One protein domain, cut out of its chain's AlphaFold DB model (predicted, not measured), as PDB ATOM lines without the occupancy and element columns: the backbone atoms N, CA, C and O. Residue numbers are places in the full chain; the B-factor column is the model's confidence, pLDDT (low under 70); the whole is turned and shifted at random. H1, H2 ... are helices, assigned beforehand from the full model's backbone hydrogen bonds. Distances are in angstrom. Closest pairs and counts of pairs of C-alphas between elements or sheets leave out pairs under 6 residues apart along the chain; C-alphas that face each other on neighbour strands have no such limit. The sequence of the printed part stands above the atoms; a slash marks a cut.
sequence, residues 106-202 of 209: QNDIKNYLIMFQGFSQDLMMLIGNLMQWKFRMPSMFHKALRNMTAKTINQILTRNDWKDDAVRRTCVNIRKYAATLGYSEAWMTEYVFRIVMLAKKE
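This is residues 106 to 202 of the 209 residues of an uncharacterized protein of Bacteroides sp. OF04-15BH (UniProt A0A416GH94). Two crossed pairs of helices, long H1 with H3 and H2 with H4, pack together, and residues 106 to 111 of H1 stick out. The 97 printed residues, all helix in class, hold H1 to H4 in chain order and no named strand. The whole is compact, radius of gyration of the C-alphas 13.9 A, spanning 45 by 32 by 20 A.

H1, residues 106 to 131, touches H3, residues 165 to 181, with residues 115 to 126 alone, at a steep tilt of 39 degrees; closest C-alphas Phe 119 and Tyr 177, 5.8 A. H2, residues 142 to 158, touches H4, residues 185 to 201, at a steep tilt of 47 degrees; closest C-alphas Ala 150 and Thr 189, 5.2 A. O i to N i+4 pairs are within hydrogen-bond range throughout H2, H3 and H4, and 20 of 22 in H1.

H1, 37.6 A long, begins at C-alpha 106 (132.800, 127.332, 174.194); H4, 24.3 A, ends at C-alpha 201 (118.536, 131.769, 209.205).

The printed part has no cut; pLDDT is under 70 at residues 133 to 137 and 139.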
ATOM      1  N   GLN A 106     132.470 128.199 173.054       89.75
ATOM      2  CA  GLN A 106     132.800 127.332 174.194       89.75
ATOM      3  C   GLN A 106     134.053 127.771 174.968       89.75
ATOM      4  O   GLN A 106     134.134 127.534 176.174       89.75
ATOM      5  N   ASN A 107     135.006 128.445 174.317       90.88
ATOM      6  CA  ASN A 107     136.239 128.908 174.963       90.88
ATOM      7  C   ASN A 107     135.966 130.045 175.960       90.88
ATOM      8  O   ASN A 107     136.701 130.206 176.935       90.88
ATOM      9  N   ASP A 108     134.875 130.791 175.764       93.69
ATOM     10  CA  ASP A 108     134.481 131.895 176.641       93.69
ATOM     11  C   ASP A 108     133.921 131.402 177.986       93.69
ATOM     12  O   ASP A 108     133.994 132.109 178.993       93.69
ATOM     13  N   ILE A 109     133.387 130.171 178.028       91.94
ATOM     14  CA  ILE A 109     132.648 129.619 179.176       91.94
ATOM     15  C   ILE A 109     133.497 129.645 180.445       91.94
ATOM     16  O   ILE A 109     133.058 130.150 181.480       91.94
ATOM     17  N   LYS A 110     134.720 129.102 180.379       91.81
ATOM     18  CA  LYS A 110     135.600 128.990 181.550       91.81
ATOM     19  C   LYS A 110     135.943 130.370 182.108       91.81
ATOM     20  O   LYS A 110     135.833 130.587 183.312       91.81
ATOM     21  N   ASN A 111     136.308 131.302 181.230       94.50
ATOM     22  CA  ASN A 111     136.663 132.665 181.618       94.50
ATOM     23  C   ASN A 111     135.468 133.394 182.242       94.50
ATOM     24  O   ASN A 111     135.616 134.044 183.275       94.50
ATOM     25  N   TYR A 112     134.277 133.236 181.664       96.12
ATOM     26  CA  TYR A 112     133.052 133.823 182.191       96.12
ATOM     27  C   TYR A 112     132.680 133.271 183.577       96.12
ATOM     28  O   TYR A 112     132.365 134.043 184.483       96.12
ATOM     29  N   LEU A 113     132.765 131.952 183.783       94.31
ATOM     30  CA  LEU A 113     132.475 131.342 185.087       94.31
ATOM     31  C   LEU A 113     133.479 131.778 186.164       94.31
ATOM     32  O   LEU A 113     133.066 132.089 187.279       94.31
ATOM     33  N   ILE A 114     134.772 131.881 185.827       95.25
ATOM     34  CA  ILE A 114     135.803 132.421 186.731       95.25
ATOM     35  C   ILE A 114     135.506 133.884 187.077       95.25
ATOM     36  O   ILE A 114     135.612 134.280 188.237       95.25
ATOM     37  N   MET A 115     135.096 134.686 186.093       96.38
ATOM     38  CA  MET A 115     134.735 136.087 186.300       96.38
ATOM     39  C   MET A 115     133.550 136.233 187.256       96.38
ATOM     40  O   MET A 115     133.611 137.032 188.189       96.38
ATOM     41  N   PHE A 116     132.491 135.445 187.061       96.94
ATOM     42  CA  PHE A 116     131.348 135.440 187.970       96.94
ATOM     43  C   PHE A 116     131.732 134.964 189.379       96.94
ATOM     44  O   PHE A 116     131.280 135.542 190.369       96.94
ATOM     45  N   GLN A 117     132.593 133.949 189.491       95.62
ATOM     46  CA  GLN A 117     133.080 133.470 190.782       95.62
ATOM     47  C   GLN A 117     133.874 134.553 191.524       95.62
ATOM     48  O   GLN A 117     133.583 134.813 192.691       95.62
ATOM     49  N   GLY A 118     134.813 135.224 190.847       97.38
ATOM     50  CA  GLY A 118     135.582 136.333 191.416       97.38
ATOM     51  C   GLY A 118     134.685 137.493 191.848       97.38
ATOM     52  O   GLY A 118     134.778 137.959 192.980       97.38
ATOM     53  N   PHE A 119     133.730 137.877 190.998       98.31
ATOM     54  CA  PHE A 119     132.705 138.862 191.335       98.31
ATOM     55  C   PHE A 119     131.935 138.498 192.607       98.31
ATOM     56  O   PHE A 119     131.813 139.321 193.515       98.31
ATOM     57  N   SER A 120     131.410 137.271 192.681       96.12
ATOM     58  CA  SER A 120     130.623 136.830 193.829       96.12
ATOM     59  C   SER A 120     131.467 136.774 195.099       96.12
ATOM     60  O   SER A 120     130.968 137.129 196.163       96.12
ATOM     61  N   GLN A 121     132.718 136.323 195.012       95.81
ATOM     62  CA  GLN A 121     133.621 136.246 196.156       95.81
ATOM     63  C   GLN A 121     133.949 137.641 196.697       95.81
ATOM     64  O   GLN A 121     133.741 137.891 197.885       95.81
ATOM     65  N   ASP A 122     134.390 138.555 195.829       97.69
ATOM     66  CA  ASP A 122     134.729 139.928 196.207       97.69
ATOM     67  C   ASP A 122     133.518 140.647 196.804       97.69
ATOM     68  O   ASP A 122     133.619 141.280 197.859       97.69
ATOM     69  N   LEU A 123     132.351 140.508 196.166       97.44
ATOM     70  CA  LEU A 123     131.117 141.119 196.641       97.44
ATOM     71  C   LEU A 123     130.723 140.583 198.018       97.44
ATOM     72  O   LEU A 123     130.444 141.372 198.919       97.44
ATOM     73  N   MET A 124     130.727 139.264 198.213       93.50
ATOM     74  CA  MET A 124     130.327 138.670 199.488       93.50
ATOM     75  C   MET A 124     131.308 138.983 200.617       93.50
ATOM     76  O   MET A 124     130.868 139.299 201.723       93.50
ATOM     77  N   MET A 125     132.613 138.971 200.345       93.06
ATOM     78  CA  MET A 125     133.638 139.369 201.312       93.06
ATOM     79  C   MET A 125     133.443 140.824 201.751       93.06
ATOM     80  O   MET A 125     133.424 141.127 202.948       93.06
ATOM     81  N   LEU A 126     133.241 141.726 200.787       94.81
ATOM     82  CA  LEU A 126     133.075 143.146 201.067       94.81
ATOM     83  C   LEU A 126     131.773 143.438 201.814       94.81
ATOM     84  O   LEU A 126     131.765 144.231 202.751       94.81
ATOM     85  N   ILE A 127     130.681 142.767 201.446       93.00
ATOM     86  CA  ILE A 127     129.422 142.844 202.187       93.00
ATOM     87  C   ILE A 127     129.598 142.322 203.611       93.00
ATOM     88  O   ILE A 127     129.109 142.958 204.545       93.00
ATOM     89  N   GLY A 128     130.313 141.210 203.784       89.62
ATOM     90  CA  GLY A 128     130.671 140.670 205.089       89.62
ATOM     91  C   GLY A 128     131.307 141.740 205.965       89.62
ATOM     92  O   GLY A 128     130.791 141.998 207.046       89.62
ATOM     93  N   ASN A 129     132.335 142.426 205.455       90.56
ATOM     94  CA  ASN A 129     133.036 143.524 206.131       90.56
ATOM     95  C   ASN A 129     132.122 144.744 206.402       90.56
ATOM     96  O   ASN A 129     131.924 145.159 207.543       90.56
ATOM     97  N   LEU A 130     131.478 145.294 205.369       89.56
ATOM     98  CA  LEU A 130     130.693 146.534 205.472       89.56
ATOM     99  C   LEU A 130     129.355 146.376 206.211       89.56
ATOM    100  O   LEU A 130     128.726 147.367 206.604       89.56
ATOM    101  N   MET A 131     128.871 145.144 206.364       84.25
ATOM    102  CA  MET A 131     127.601 144.854 207.022       84.25
ATOM    103  C   MET A 131     127.737 144.048 208.316       84.25
ATOM    104  O   MET A 131     126.695 143.702 208.873       84.25
ATOM    105  N   GLN A 132     128.947 143.813 208.853       77.19
ATOM    106  CA  GLN A 132     129.178 143.014 210.077       77.19
ATOM    107  C   GLN A 132     128.178 143.320 211.207       77.19
ATOM    108  O   GLN A 132     127.537 142.420 211.748       77.19
ATOM    109  N   TRP A 133     127.975 144.600 211.529       64.00
ATOM    110  CA  TRP A 133     127.025 145.020 212.567       64.00
ATOM    111  C   TRP A 133     125.552 144.874 212.160       64.00
ATOM    112  O   TRP A 133     124.701 144.584 212.998       64.00
ATOM    113  N   LYS A 134     125.233 145.012 210.871       62.62
ATOM    114  CA  LYS A 134     123.862 144.912 210.337       62.62
ATOM    115  C   LYS A 134     123.343 143.469 210.371       62.62
ATOM    116  O   LYS A 134     122.135 143.254 210.480       62.62
ATOM    117  N   PHE A 135     124.234 142.474 210.387       63.09
ATOM    118  CA  PHE A 135     123.872 141.075 210.640       63.09
ATOM    119  C   PHE A 135     123.319 140.833 212.053       63.09
ATOM    120  O   PHE A 135     122.636 139.830 212.258       63.09
ATOM    121  N   ARG A 136     123.518 141.760 213.002       67.44
ATOM    122  CA  ARG A 136     122.968 141.680 214.367       67.44
ATOM    123  C   ARG A 136     121.516 142.168 214.478       67.44
ATOM    124  O   ARG A 136     120.893 141.957 215.509       67.44
ATOM    125  N   MET A 137     120.952 142.770 213.422       69.81
ATOM    126  CA  MET A 137     119.547 143.209 213.405       69.81
ATOM    127  C   MET A 137     118.575 142.019 213.524       69.81
ATOM    128  O   MET A 137     118.807 141.003 212.859       69.81
ATOM    129  N   PRO A 138     117.465 142.123 214.280       71.38
ATOM    130  CA  PRO A 138     116.457 141.066 214.336       71.38
ATOM    131  C   PRO A 138     115.897 140.732 212.947       71.38
ATOM    132  O   PRO A 138     115.678 141.620 212.118       71.38
ATOM    133  N   SER A 139     115.650 139.446 212.684       68.50
ATOM    134  CA  SER A 139     115.181 138.945 211.381       68.50
ATOM    135  C   SER A 139     113.834 139.528 210.949       68.50
ATOM    136  O   SER A 139     113.558 139.570 209.758       68.50
ATOM    137  N   MET A 140     113.025 140.058 211.872       73.38
ATOM    138  CA  MET A 140     111.732 140.678 211.558       73.38
ATOM    139  C   MET A 140     111.851 141.951 210.695       73.38
ATOM    140  O   MET A 140     110.905 142.313 209.997       73.38
ATOM    141  N   PHE A 141     113.027 142.590 210.633       81.06
ATOM    142  CA  PHE A 141     113.257 143.835 209.885       81.06
ATOM    143  C   PHE A 141     113.703 143.628 208.422       81.06
ATOM    144  O   PHE A 141     114.589 144.329 207.927       81.06
ATOM    145  N   HIS A 142     113.073 142.700 207.695       84.12
ATOM    146  CA  HIS A 142     113.411 142.353 206.302       84.12
ATOM    147  C   HIS A 142     113.515 143.568 205.365       84.12
ATOM    148  O   HIS A 142     114.490 143.706 204.628       84.12
ATOM    149  N   LYS A 143     112.536 144.484 205.414       87.12
ATOM    150  CA  LYS A 143     112.521 145.690 204.565       87.12
ATOM    151  C   LYS A 143     113.692 146.624 204.871       87.12
ATOM    152  O   LYS A 143     114.340 147.122 203.953       87.12
ATOM    153  N   ALA A 144     113.993 146.835 206.153       87.06
ATOM    154  CA  ALA A 144     115.118 147.669 206.558       87.06
ATOM    155  C   ALA A 144     116.447 147.041 206.126       87.06
ATOM    156  O   ALA A 144     117.309 147.739 205.596       87.06
ATOM    157  N   LEU A 145     116.589 145.721 206.277       87.94
ATOM    158  CA  LEU A 145     117.769 144.991 205.826       87.94
ATOM    159  C   LEU A 145     117.959 145.107 204.313       87.94
ATOM    160  O   LEU A 145     119.052 145.458 203.883       87.94
ATOM    161  N   ARG A 146     116.893 144.940 203.521       91.94
ATOM    162  CA  ARG A 146     116.941 145.142 202.066       91.94
ATOM    163  C   ARG A 146     117.372 146.561 201.696       91.94
ATOM    164  O   ARG A 146     118.239 146.729 200.846       91.94
ATOM    165  N   ASN A 147     116.820 147.579 202.356       92.88
ATOM    166  CA  ASN A 147     117.194 148.976 202.111       92.88
ATOM    167  C   ASN A 147     118.655 149.257 202.488       92.88
ATOM    168  O   ASN A 147     119.347 149.998 201.794       92.88
ATOM    169  N   MET A 148     119.148 148.665 203.575       91.38
ATOM    170  CA  MET A 148     120.557 148.774 203.953       91.38
ATOM    171  C   MET A 148     121.477 148.043 202.978       91.38
ATOM    172  O   MET A 148     122.553 148.562 202.681       91.38
ATOM    173  N   THR A 149     121.070 146.873 202.474       94.00
ATOM    174  CA  THR A 149     121.787 146.173 201.406       94.00
ATOM    175  C   THR A 149     121.877 147.071 200.182       94.00
ATOM    176  O   THR A 149     122.988 147.354 199.754       94.00
ATOM    177  N   ALA A 150     120.754 147.622 199.709       96.75
ATOM    178  CA  ALA A 150     120.723 148.540 198.570       96.75
ATOM    179  C   ALA A 150     121.680 149.727 198.763       96.75
ATOM    180  O   ALA A 150     122.552 149.962 197.937       96.75
ATOM    181  N   LYS A 151     121.619 150.406 199.918       96.12
ATOM    182  CA  LYS A 151     122.548 151.503 200.248       96.12
ATOM    183  C   LYS A 151     124.015 151.069 200.234       96.12
ATOM    184  O   LYS A 151     124.875 151.830 199.804       96.12
ATOM    185  N   THR A 152     124.312 149.867 200.722       96.19
ATOM    186  CA  THR A 152     125.686 149.348 200.754       96.19
ATOM    187  C   THR A 152     126.171 149.024 199.340       96.19
ATOM    188  O   THR A 152     127.287 149.393 198.988       96.19
ATOM    189  N   ILE A 153     125.328 148.419 198.497       98.06
ATOM    190  CA  ILE A 153     125.635 148.185 197.079       98.06
ATOM    191  C   ILE A 153     125.849 149.510 196.348       98.06
ATOM    192  O   ILE A 153     126.843 149.654 195.640       98.06
ATOM    193  N   ASN A 154     124.992 150.505 196.579       98.19
ATOM    194  CA  ASN A 154     125.162 151.832 196.005       98.19
ATOM    195  C   ASN A 154     126.529 152.434 196.364       98.19
ATOM    196  O   ASN A 154     127.250 152.894 195.483       98.19
ATOM    197  N   GLN A 155     126.935 152.360 197.636       96.94
ATOM    198  CA  GLN A 155     128.262 152.804 198.071       96.94
ATOM    199  C   GLN A 155     129.383 152.029 197.370       96.94
ATOM    200  O   GLN A 155     130.349 152.634 196.908       96.94
ATOM    201  N   ILE A 156     129.259 150.706 197.240       97.69
ATOM    202  CA  ILE A 156     130.234 149.887 196.507       97.69
ATOM    203  C   ILE A 156     130.348 150.356 195.053       97.69
ATOM    204  O   ILE A 156     131.460 150.422 194.533       97.69
ATOM    205  N   LEU A 157     129.248 150.743 194.405       97.88
ATOM    206  CA  LEU A 157     129.223 151.145 192.995       97.88
ATOM    207  C   LEU A 157     129.629 152.604 192.738       97.88
ATOM    208  O   LEU A 157     130.179 152.887 191.676       97.88
ATOM    209  N   THR A 158     129.417 153.515 193.689       97.06
ATOM    210  CA  THR A 158     129.569 154.965 193.445       97.06
ATOM    211  C   THR A 158     130.664 155.633 194.276       97.06
ATOM    212  O   THR A 158     131.280 156.599 193.828       97.06
ATOM    213  N   ARG A 159     130.957 155.125 195.480       95.69
ATOM    214  CA  ARG A 159     131.831 155.800 196.448       95.69
ATOM    215  C   ARG A 159     133.316 155.624 196.128       95.69
ATOM    216  O   ARG A 159     133.787 154.494 196.034       95.69
ATOM    217  N   ASN A 160     134.082 156.709 196.037       91.75
ATOM    218  CA  ASN A 160     135.518 156.655 195.710       91.75
ATOM    219  C   ASN A 160     136.449 156.973 196.895       91.75
ATOM    220  O   ASN A 160     137.613 156.579 196.887       91.75
ATOM    221  N   ASP A 161     135.937 157.624 197.934       92.75
ATOM    222  CA  ASP A 161     136.656 158.147 199.103       92.75
ATOM    223  C   ASP A 161     136.745 157.135 200.267       92.75
ATOM    224  O   ASP A 161     136.513 157.457 201.433       92.75
ATOM    225  N   TRP A 162     137.053 155.871 199.971       94.62
ATOM    226  CA  TRP A 162     137.247 154.861 201.017       94.62
ATOM    227  C   TRP A 162     138.551 155.104 201.786       94.62
ATOM    228  O   TRP A 162     139.612 155.254 201.180       94.62
ATOM    229  N   LYS A 163     138.467 155.104 203.125       93.50
ATOM    230  CA  LYS A 163     139.634 155.233 204.018       93.50
ATOM    231  C   LYS A 163     140.568 154.023 203.940       93.50
ATOM    232  O   LYS A 163     141.778 154.185 204.008       93.50
ATOM    233  N   ASP A 164     139.994 152.830 203.815       95.19
ATOM    234  CA  ASP A 164     140.735 151.580 203.667       95.19
ATOM    235  C   ASP A 164     141.043 151.329 202.179       95.19
ATOM    236  O   ASP A 164     140.134 151.231 201.345       95.19
ATOM    237  N   ASP A 165     142.336 151.240 201.848       94.12
ATOM    238  CA  ASP A 165     142.828 151.014 200.486       94.12
ATOM    239  C   ASP A 165     142.380 149.661 199.920       94.12
ATOM    240  O   ASP A 165     142.029 149.574 198.740       94.12
ATOM    241  N   ALA A 166     142.330 148.615 200.751       94.19
ATOM    242  CA  ALA A 166     141.896 147.287 200.334       94.19
ATOM    243  C   ALA A 166     140.411 147.306 199.956       94.19
ATOM    244  O   ALA A 166     140.047 146.869 198.865       94.19
ATOM    245  N   VAL A 167     139.571 147.925 200.794       95.88
ATOM    246  CA  VAL A 167     138.144 148.153 200.498       95.88
ATOM    247  C   VAL A 167     137.982 148.927 199.190       95.88
ATOM    248  O   VAL A 167     137.176 148.539 198.341       95.88
ATOM    249  N   ARG A 168     138.778 149.985 198.978       96.44
ATOM    250  CA  ARG A 168     138.744 150.766 197.732       96.44
ATOM    251  C   ARG A 168     139.060 149.906 196.510       96.44
ATOM    252  O   ARG A 168     138.329 149.966 195.521       96.44
ATOM    253  N   ARG A 169     140.134 149.109 196.563       96.12
ATOM    254  CA  ARG A 169     140.547 148.222 195.461       96.12
ATOM    255  C   ARG A 169     139.483 147.178 195.151       96.12
ATOM    256  O   ARG A 169     139.136 147.007 193.984       96.12
ATOM    257  N   THR A 170     138.915 146.540 196.173       97.19
ATOM    258  CA  THR A 170     137.836 145.562 195.995       97.19
ATOM    259  C   THR A 170     136.591 146.208 195.381       97.19
ATOM    260  O   THR A 170     136.040 145.656 194.433       97.19
ATOM    261  N   CYS A 171     136.189 147.415 195.807       97.94
ATOM    262  CA  CYS A 171     135.103 148.166 195.157       97.94
ATOM    263  C   CYS A 171     135.368 148.385 193.658       97.94
ATOM    264  O   CYS A 171     134.479 148.170 192.833       97.94
ATOM    265  N   VAL A 172     136.588 148.789 193.287       97.56
ATOM    266  CA  VAL A 172     136.971 148.987 191.878       97.56
ATOM    267  C   VAL A 172     136.891 147.676 191.089       97.56
ATOM    268  O   VAL A 172     136.370 147.677 189.972       97.56
ATOM    269  N   ASN A 173     137.350 146.558 191.656       97.38
ATOM    270  CA  ASN A 173     137.256 145.245 191.013       97.38
ATOM    271  C   ASN A 173     135.800 144.808 190.819       97.38
ATOM    272  O   ASN A 173     135.421 144.444 189.706       97.38
ATOM    273  N   ILE A 174     134.958 144.942 191.850       98.38
ATOM    274  CA  ILE A 174     133.522 144.636 191.769       98.38
ATOM    275  C   ILE A 174     132.858 145.441 190.650       98.38
ATOM    276  O   ILE A 174     132.093 144.874 189.876       98.38
ATOM    277  N   ARG A 175     133.170 146.736 190.508       98.38
ATOM    278  CA  ARG A 175     132.625 147.567 189.418       98.38
ATOM    279  C   ARG A 175     133.057 147.079 188.042       98.38
ATOM    280  O   ARG A 175     132.229 147.027 187.138       98.38
ATOM    281  N   LYS A 176     134.328 146.701 187.871       97.94
ATOM    282  CA  LYS A 176     134.834 146.145 186.603       97.94
ATOM    283  C   LYS A 176     134.122 144.843 186.242       97.94
ATOM    284  O   LYS A 176     133.706 144.664 185.095       97.94
ATOM    285  N   TYR A 177     133.933 143.966 187.226       98.25
ATOM    286  CA  TYR A 177     133.162 142.745 187.048       98.25
ATOM    287  C   TYR A 177     131.709 143.046 186.686       98.25
ATOM    288  O   TYR A 177     131.236 142.566 185.660       98.25
ATOM    289  N   ALA A 178     131.024 143.882 187.470       97.62
ATOM    290  CA  ALA A 178     129.627 144.245 187.248       97.62
ATOM    291  C   ALA A 178     129.408 144.891 185.872       97.62
ATOM    292  O   ALA A 178     128.432 144.567 185.208       97.62
ATOM    293  N   ALA A 179     130.337 145.726 185.396       97.38
ATOM    294  CA  ALA A 179     130.272 146.322 184.060       97.38
ATOM    295  C   ALA A 179     130.429 145.280 182.935       97.38
ATOM    296  O   ALA A 179     129.735 145.339 181.916       97.38
ATOM    297  N   THR A 180     131.325 144.307 183.118       96.31
ATOM    298  CA  THR A 180     131.550 143.243 182.127       96.31
ATOM    299  C   THR A 180     130.366 142.276 182.083       96.31
ATOM    300  O   THR A 180     129.766 142.076 181.020       96.31
ATOM    301  N   LEU A 181     129.973 141.764 183.253       97.69
ATOM    302  CA  LEU A 181     128.812 140.898 183.454       97.69
ATOM    303  C   LEU A 181     127.502 141.625 183.091       97.69
ATOM    304  O   LEU A 181     126.574 141.021 182.579       97.69
ATOM    305  N   GLY A 182     127.437 142.945 183.245       97.38
ATOM    306  CA  GLY A 182     126.244 143.733 182.939       97.38
ATOM    307  C   GLY A 182     125.154 143.622 184.005       97.38
ATOM    308  O   GLY A 182     123.980 143.635 183.651       97.38
ATOM    309  N   TYR A 183     125.536 143.510 185.283       97.88
ATOM    310  CA  TYR A 183     124.585 143.460 186.398       97.88
ATOM    311  C   TYR A 183     124.256 144.841 186.943       97.88
ATOM    312  O   TYR A 183     125.141 145.659 187.204       97.88
ATOM    313  N   SER A 184     122.965 145.077 187.144       98.12
ATOM    314  CA  SER A 184     122.437 146.301 187.727       98.12
ATOM    315  C   SER A 184     122.639 146.353 189.243       98.12
ATOM    316  O   SER A 184     122.786 145.334 189.923       98.12
ATOM    317  N   GLU A 185     122.564 147.561 189.811       97.94
ATOM    318  CA  GLU A 185     122.507 147.750 191.268       97.94
ATOM    319  C   GLU A 185     121.353 146.947 191.897       97.94
ATOM    320  O   GLU A 185     121.504 146.376 192.982       97.94
ATOM    321  N   ALA A 186     120.212 146.861 191.203       97.56
ATOM    322  CA  ALA A 186     119.048 146.111 191.659       97.56
ATOM    323  C   ALA A 186     119.329 144.602 191.713       97.56
ATOM    324  O   ALA A 186     119.042 143.971 192.733       97.56
ATOM    325  N   TRP A 187     119.958 144.047 190.674       98.19
ATOM    326  CA  TRP A 187     120.365 142.642 190.630       98.19
ATOM    327  C   TRP A 187     121.342 142.307 191.756       98.19
ATOM    328  O   TRP A 187     121.134 141.355 192.510       98.19
ATOM    329  N   MET A 188     122.374 143.141 191.931       98.44
ATOM    330  CA  MET A 188     123.368 142.982 192.997       98.44
ATOM    331  C   MET A 188     122.724 143.045 194.385       98.44
ATOM    332  O   MET A 188     123.068 142.263 195.272       98.44
ATOM    333  N   THR A 189     121.766 143.954 194.567       97.56
ATOM    334  CA  THR A 189     121.003 144.090 195.810       97.56
ATOM    335  C   THR A 189     120.185 142.840 196.106       97.56
ATOM    336  O   THR A 189     120.218 142.362 197.237       97.56
ATOM    337  N   GLU A 190     119.459 142.302 195.123       96.69
ATOM    338  CA  GLU A 190     118.634 141.101 195.293       96.69
ATOM    339  C   GLU A 190     119.493 139.872 195.619       96.69
ATOM    340  O   GLU A 190     119.205 139.162 196.585       96.69
ATOM    341  N   TYR A 191     120.600 139.693 194.888       97.25
ATOM    342  CA  TYR A 191     121.571 138.623 195.115       97.25
ATOM    343  C   TYR A 191     122.110 138.631 196.549       97.25
ATOM    344  O   TYR A 191     121.997 137.649 197.287       97.25
ATOM    345  N   VAL A 192     122.655 139.774 196.970       95.75
ATOM    346  CA  VAL A 192     123.265 139.921 198.291       95.75
ATOM    347  C   VAL A 192     122.221 139.827 199.392       95.75
ATOM    348  O   VAL A 192     122.454 139.161 200.400       95.75
ATOM    349  N   PHE A 193     121.064 140.469 199.220       94.19
ATOM    350  CA  PHE A 193     119.994 140.419 200.210       94.19
ATOM    351  C   PHE A 193     119.555 138.978 200.465       94.19
ATOM    352  O   PHE A 193     119.408 138.590 201.625       94.19
ATOM    353  N   ARG A 194     119.405 138.162 199.411       94.00
ATOM    354  CA  ARG A 194     119.016 136.761 199.572       94.00
ATOM    355  C   ARG A 194     120.058 135.964 200.348       94.00
ATOM    356  O   ARG A 194     119.689 135.273 201.294       94.00
ATOM    357  N   ILE A 195     121.341 136.107 200.020       91.94
ATOM    358  CA  ILE A 195     122.421 135.405 200.731       91.94
ATOM    359  C   ILE A 195     122.469 135.822 202.203       91.94
ATOM    360  O   ILE A 195     122.523 134.977 203.092       91.94
ATOM    361  N   VAL A 196     122.363 137.121 202.479       88.94
ATOM    362  CA  VAL A 196     122.330 137.662 203.844       88.94
ATOM    363  C   VAL A 196     121.143 137.101 204.633       88.94
ATOM    364  O   VAL A 196     121.288 136.743 205.800       88.94
ATOM    365  N   MET A 197     119.970 136.999 204.007       88.31
ATOM    366  CA  MET A 197     118.786 136.407 204.629       88.31
ATOM    367  C   MET A 197     118.975 134.926 204.964       88.31
ATOM    368  O   MET A 197     118.526 134.491 206.023       88.31
ATOM    369  N   LEU A 198     119.633 134.165 204.088       88.06
ATOM    370  CA  LEU A 198     119.929 132.749 204.308       88.06
ATOM    371  C   LEU A 198     120.950 132.560 205.433       88.06
ATOM    372  O   LEU A 198     120.671 131.830 206.381       88.06
ATOM    373  N   ALA A 199     122.052 133.312 205.409       84.62
ATOM    374  CA  ALA A 199     123.081 133.275 206.450       84.62
ATOM    375  C   ALA A 199     122.526 133.616 207.846       84.62
ATOM    376  O   ALA A 199     122.957 133.062 208.850       84.62
ATOM    377  N   LYS A 200     121.529 134.507 207.931       80.06
ATOM    378  CA  LYS A 200     120.859 134.835 209.202       80.06
ATOM    379  C   LYS A 200     119.914 133.746 209.709       80.06
ATOM    380  O   LYS A 200     119.572 133.766 210.888       80.06
ATOM    381  N   LYS A 201     119.419 132.876 208.827       78.19
ATOM    382  CA  LYS A 201     118.536 131.769 209.205       78.19
ATOM    383  C   LYS A 201     119.330 130.576 209.713       78.19
ATOM    384  O   LYS A 201     118.792 129.861 210.551       78.19
ATOM    385  N   GLU A 202     120.560 130.361 209.244       70.06
ATOM    386  CA  GLU A 202     121.450 129.290 209.714       70.06
ATOM    387  C   GLU A 202     121.667 129.391 211.237       70.06
ATOM    388  O   GLU A 202     121.808 130.499 211.764       70.06
TER     389      GLU A 202